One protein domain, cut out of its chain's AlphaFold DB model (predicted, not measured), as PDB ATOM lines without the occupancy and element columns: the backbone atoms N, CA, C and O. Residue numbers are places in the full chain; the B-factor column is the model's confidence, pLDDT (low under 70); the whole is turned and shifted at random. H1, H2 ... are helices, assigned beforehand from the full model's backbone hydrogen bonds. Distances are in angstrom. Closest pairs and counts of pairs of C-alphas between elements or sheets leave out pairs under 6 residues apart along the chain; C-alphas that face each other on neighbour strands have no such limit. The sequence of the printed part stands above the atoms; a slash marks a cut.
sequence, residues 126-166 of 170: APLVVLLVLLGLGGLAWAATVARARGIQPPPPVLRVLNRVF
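Overview. This is residues 126 to 166 of the 170 residues of an uncharacterized protein of Actinobacteria bacterium (UniProt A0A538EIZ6). One long helix, H1, makes most of the length, and a strung-out link leads from its end to a short second helix, H2, set apart from it, with no packed core. The printed part has 41 residues, with two named helices in the order H1, H2, no named strand, and the class all helix. It is only just loose, close to extended, with a radius of gyration of the C-alphas of 13.4 A, and only just flat, spanning 37 by 25 by 13 A.

Arrangement. H1, residues 126 to 149, and H2, residues 156 to 165, are apart. Residues 126 to 143, 145 to 151 and 155 to 166 stand free. In H1 and H2 every O i to N i+4 pair is within hydrogen-bond range.

Along the chain. H1 runs 34.7 A from C-alpha 126 at (22.877, -13.501, 61.004) to C-alpha 149 at (3.315, -33.410, 81.575). H2 runs 14.7 A and ends at C-alpha 165 at (-2.567, -11.739, 75.673).

Size, cuts and confidence. The C-alphas farthest apart, of Ala 126 and Gly 151, are 37.6 A apart. The printed part has no cut, and the link from H1 to H2, six residues, is short. Mean pLDDT of the printed part is 83.5; residues 154 and 156 are under 70.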
ATOM      1  N   ALA A 126      24.329 -13.316  61.028       84.31
ATOM      2  CA  ALA A 126      22.877 -13.501  61.004       84.31
ATOM      3  C   ALA A 126      22.426 -14.974  61.171       84.31
ATOM      4  O   ALA A 126      21.510 -15.206  61.962       84.31
ATOM      5  N   PRO A 127      23.078 -15.990  60.552       88.75
ATOM      6  CA  PRO A 127      22.725 -17.390  60.805       88.75
ATOM      7  C   PRO A 127      22.891 -17.834  62.267       88.75
ATOM      8  O   PRO A 127      22.049 -18.575  62.765       88.75
ATOM      9  N   LEU A 128      23.916 -17.370  62.990       90.94
ATOM     10  CA  LEU A 128      24.101 -17.693  64.410       90.94
ATOM     11  C   LEU A 128      23.008 -17.081  65.284       90.94
ATOM     12  O   LEU A 128      22.519 -17.742  66.196       90.94
ATOM     13  N   VAL A 129      22.581 -15.851  64.990       91.00
ATOM     14  CA  VAL A 129      21.458 -15.227  65.706       91.00
ATOM     15  C   VAL A 129      20.174 -16.022  65.477       91.00
ATOM     16  O   VAL A 129      19.468 -16.332  66.434       91.00
ATOM     17  N   VAL A 130      19.898 -16.414  64.229       93.69
ATOM     18  CA  VAL A 130      18.731 -17.243  63.892       93.69
ATOM     19  C   VAL A 130      18.780 -18.584  64.626       93.69
ATOM     20  O   VAL A 130      17.786 -18.975  65.236       93.69
ATOM     21  N   LEU A 131      19.931 -19.262  64.642       95.19
ATOM     22  CA  LEU A 131      20.097 -20.527  65.362       95.19
ATOM     23  C   LEU A 131      19.866 -20.371  66.868       95.19
ATOM     24  O   LEU A 131      19.150 -21.179  67.451       95.19
ATOM     25  N   LEU A 132      20.413 -19.328  67.496       92.94
ATOM     26  CA  LEU A 132      20.218 -19.072  68.926       92.94
ATOM     27  C   LEU A 132      18.753 -18.770  69.266       92.94
ATOM     28  O   LEU A 132      18.242 -19.270  70.268       92.94
ATOM     29  N   VAL A 133      18.060 -18.002  68.420       95.06
ATOM     30  CA  VAL A 133      16.624 -17.732  68.580       95.06
ATOM     31  C   VAL A 133      15.818 -19.025  68.466       95.06
ATOM     32  O   VAL A 133      14.982 -19.299  69.327       95.06
ATOM     33  N   LEU A 134      16.086 -19.851  67.454       95.88
ATOM     34  CA  LEU A 134      15.401 -21.133  67.273       95.88
ATOM     35  C   LEU A 134      15.669 -22.095  68.435       95.88
ATOM     36  O   LEU A 134      14.736 -22.732  68.923       95.88
ATOM     37  N   LEU A 135      16.910 -22.163  68.921       96.38
ATOM     38  CA  LEU A 135      17.285 -22.992  70.066       96.38
ATOM     39  C   LEU A 135      16.570 -22.530  71.345       96.38
ATOM     40  O   LEU A 135      16.037 -23.353  72.089       96.38
ATOM     41  N   GLY A 136      16.506 -21.215  71.575       95.44
ATOM     42  CA  GLY A 136      15.795 -20.626  72.708       95.44
ATOM     43  C   GLY A 136      14.291 -20.904  72.665       95.44
ATOM     44  O   GLY A 136      13.714 -21.350  73.656       95.44
ATOM     45  N   LEU A 137      13.652 -20.710  71.508       95.56
ATOM     46  CA  LEU A 137      12.225 -20.992  71.326       95.56
ATOM     47  C   LEU A 137      11.913 -22.490  71.454       95.56
ATOM     48  O   LEU A 137      10.945 -22.857  72.120       95.56
ATOM     49  N   GLY A 138      12.750 -23.355  70.875       94.38
ATOM     50  CA  GLY A 138      12.621 -24.806  70.988       94.38
ATOM     51  C   GLY A 138      12.770 -25.292  72.430       94.38
ATOM     52  O   GLY A 138      11.940 -26.065  72.909       94.38
ATOM     53  N   GLY A 139      13.768 -24.780  73.156       93.94
ATOM     54  CA  GLY A 139      13.979 -25.090  74.570       93.94
ATOM     55  C   GLY A 139      12.811 -24.650  75.452       93.94
ATOM     56  O   GLY A 139      12.354 -25.420  76.296       93.94
ATOM     57  N   LEU A 140      12.271 -23.448  75.223       90.38
ATOM     58  CA  LEU A 140      11.100 -22.946  75.949       90.38
ATOM     59  C   LEU A 140       9.838 -23.766  75.658       90.38
ATOM     60  O   LEU A 140       9.097 -24.099  76.585       90.38
ATOM     61  N   ALA A 141       9.600 -24.127  74.394       89.88
ATOM     62  CA  ALA A 141       8.477 -24.980  74.016       89.88
ATOM     63  C   ALA A 141       8.591 -26.364  74.671       89.88
ATOM     64  O   ALA A 141       7.635 -26.842  75.286       89.88
ATOM     65  N   TRP A 142       9.776 -26.975  74.620       89.75
ATOM     66  CA  TRP A 142      10.029 -28.271  75.241       89.75
ATOM     67  C   TRP A 142       9.845 -28.217  76.763       89.75
ATOM     68  O   TRP A 142       9.075 -29.003  77.320       89.75
ATOM     69  N   ALA A 143      10.429 -27.223  77.435       87.44
ATOM     70  CA  ALA A 143      10.256 -27.011  78.871       87.44
ATOM     71  C   ALA A 143       8.779 -26.830  79.263       87.44
ATOM     72  O   ALA A 143       8.331 -27.412  80.251       87.44
ATOM     73  N   ALA A 144       7.993 -26.094  78.469       83.69
ATOM     74  CA  ALA A 144       6.561 -25.927  78.703       83.69
ATOM     75  C   ALA A 144       5.783 -27.250  78.564       83.69
ATOM     76  O   ALA A 144       4.886 -27.520  79.365       83.69
ATOM     77  N   THR A 145       6.126 -28.094  77.583       84.19
ATOM     78  CA  THR A 145       5.492 -29.416  77.418       84.19
ATOM     79  C   THR A 145       5.821 -30.362  78.571       84.19
ATOM     80  O   THR A 145       4.919 -31.000  79.112       84.19
ATOM     81  N   VAL A 146       7.079 -30.389  79.022       88.56
ATOM     82  CA  VAL A 146       7.522 -31.219  80.150       88.56
ATOM     83  C   VAL A 146       6.909 -30.733  81.463       88.56
ATOM     84  O   VAL A 146       6.436 -31.548  82.252       88.56
ATOM     85  N   ALA A 147       6.855 -29.419  81.692       83.88
ATOM     86  CA  ALA A 147       6.216 -28.844  82.874       83.88
ATOM     87  C   ALA A 147       4.725 -29.214  82.950       83.88
ATOM     88  O   ALA A 147       4.244 -29.610  84.010       83.88
ATOM     89  N   ARG A 148       4.015 -29.178  81.812       79.69
ATOM     90  CA  ARG A 148       2.619 -29.633  81.722       79.69
ATOM     91  C   ARG A 148       2.476 -31.132  81.977       79.69
ATOM     92  O   ARG A 148       1.606 -31.519  82.748       79.69
ATOM     93  N   ALA A 149       3.335 -31.958  81.379       82.00
ATOM     94  CA  ALA A 149       3.315 -33.410  81.575       82.00
ATOM     95  C   ALA A 149       3.602 -33.815  83.032       82.00
ATOM     96  O   ALA A 149       3.093 -34.826  83.503       82.00
ATOM     97  N   ARG A 150       4.386 -33.008  83.759       83.25
ATOM     98  CA  ARG A 150       4.716 -33.211  85.179       83.25
ATOM     99  C   ARG A 150       3.747 -32.530  86.152       83.25
ATOM    100  O   ARG A 150       4.008 -32.534  87.350       83.25
ATOM    101  N   GLY A 151       2.657 -31.931  85.669       79.31
ATOM    102  CA  GLY A 151       1.658 -31.274  86.522       79.31
ATOM    103  C   GLY A 151       2.157 -30.009  87.231       79.31
ATOM    104  O   GLY A 151       1.527 -29.552  88.182       79.31
ATOM    105  N   ILE A 152       3.269 -29.421  86.780       76.75
ATOM    106  CA  ILE A 152       3.801 -28.175  87.335       76.75
ATOM    107  C   ILE A 152       2.931 -27.034  86.807       76.75
ATOM    108  O   ILE A 152       3.047 -26.616  85.651       76.75
ATOM    109  N   GLN A 153       2.011 -26.552  87.642       72.62
ATOM    110  CA  GLN A 153       1.156 -25.423  87.294       72.62
ATOM    111  C   GLN A 153       1.986 -24.132  87.216       72.62
ATOM    112  O   GLN A 153       2.799 -23.870  88.106       72.62
ATOM    113  N   PRO A 154       1.800 -23.303  86.170       68.19
ATOM    114  CA  PRO A 154       2.452 -22.006  86.109       68.19
ATOM    115  C   PRO A 154       1.960 -21.135  87.273       68.19
ATOM    116  O   PRO A 154       0.776 -21.187  87.623       68.19
ATOM    117  N   PRO A 155       2.834 -20.308  87.864       70.38
ATOM    118  CA  PRO A 155       2.444 -19.460  88.975       70.38
ATOM    119  C   PRO A 155       1.324 -18.488  88.544       70.38
ATOM    120  O   PRO A 155       1.302 -18.026  87.396       70.38
ATOM    121  N   PRO A 156       0.405 -18.123  89.459       69.75
ATOM    122  CA  PRO A 156      -0.763 -17.287  89.173       69.75
ATOM    123  C   PRO A 156      -0.505 -15.978  88.390       69.75
ATOM    124  O   PRO A 156      -1.365 -15.622  87.578       69.75
ATOM    125  N   PRO A 157       0.629 -15.251  88.532       72.06
ATOM    126  CA  PRO A 157       0.895 -14.074  87.699       72.06
ATOM    127  C   PRO A 157       1.005 -14.388  86.198       72.06
ATOM    128  O   PRO A 157       0.551 -13.591  85.378       72.06
ATOM    129  N   VAL A 158       1.534 -15.555  85.820       71.50
ATOM    130  CA  VAL A 158       1.705 -15.953  84.409       71.50
ATOM    131  C   VAL A 158       0.352 -16.258  83.764       71.50
ATOM    132  O   VAL A 158       0.107 -15.872  82.622       71.50
ATOM    133  N   LEU A 159      -0.570 -16.869  84.516       71.00
ATOM    134  CA  LEU A 159      -1.936 -17.138  84.057       71.00
ATOM    135  C   LEU A 159      -2.712 -15.846  83.760       71.00
ATOM    136  O   LEU A 159      -3.442 -15.783  82.770       71.00
ATOM    137  N   ARG A 160      -2.519 -14.791  84.566       73.62
ATOM    138  CA  ARG A 160      -3.152 -13.482  84.329       73.62
ATOM    139  C   ARG A 160      -2.633 -12.803  83.063       73.62
ATOM    140  O   ARG A 160      -3.424 -12.229  82.320       73.62
ATOM    141  N   VAL A 161      -1.328 -12.884  82.799       76.88
ATOM    142  CA  VAL A 161      -0.726 -12.327  81.576       76.88
ATOM    143  C   VAL A 161      -1.183 -13.110  80.345       76.88
ATOM    144  O   VAL A 161      -1.607 -12.503  79.366       76.88
ATOM    145  N   LEU A 162      -1.194 -14.443  80.410       71.38
ATOM    146  CA  LEU A 162      -1.665 -15.287  79.308       71.38
ATOM    147  C   LEU A 162      -3.134 -15.031  78.960       71.38
ATOM    148  O   LEU A 162      -3.452 -14.929  77.781       71.38
ATOM    149  N   ASN A 163      -4.010 -14.852  79.952       74.38
ATOM    150  CA  ASN A 163      -5.424 -14.541  79.704       74.38
ATOM    151  C   ASN A 163      -5.630 -13.137  79.102       74.38
ATOM    152  O   ASN A 163      -6.618 -12.887  78.419       74.38
ATOM    153  N   ARG A 164      -4.688 -12.214  79.340       76.19
ATOM    154  CA  ARG A 164      -4.708 -10.865  78.761       76.19
ATOM    155  C   ARG A 164      -4.188 -10.838  77.322       76.19
ATOM    156  O   ARG A 164      -4.683 -10.053  76.524       76.19
ATOM    157  N   VAL A 165      -3.193 -11.669  77.007       78.81
ATOM    158  CA  VAL A 165      -2.567 -11.739  75.673       78.81
ATOM    159  C   VAL A 165      -3.349 -12.656  74.727       78.81
ATOM    160  O   VAL A 165      -3.479 -12.351  73.547       78.81
ATOM    161  N   PHE A 166      -3.914 -13.746  75.243       74.94
ATOM    162  CA  PHE A 166      -4.722 -14.702  74.489       74.94
ATOM    163  C   PHE A 166      -6.102 -14.842  75.140       74.94
ATOM    164  O   PHE A 166      -6.369 -15.855  75.796       74.94
TER     165      PHE A 166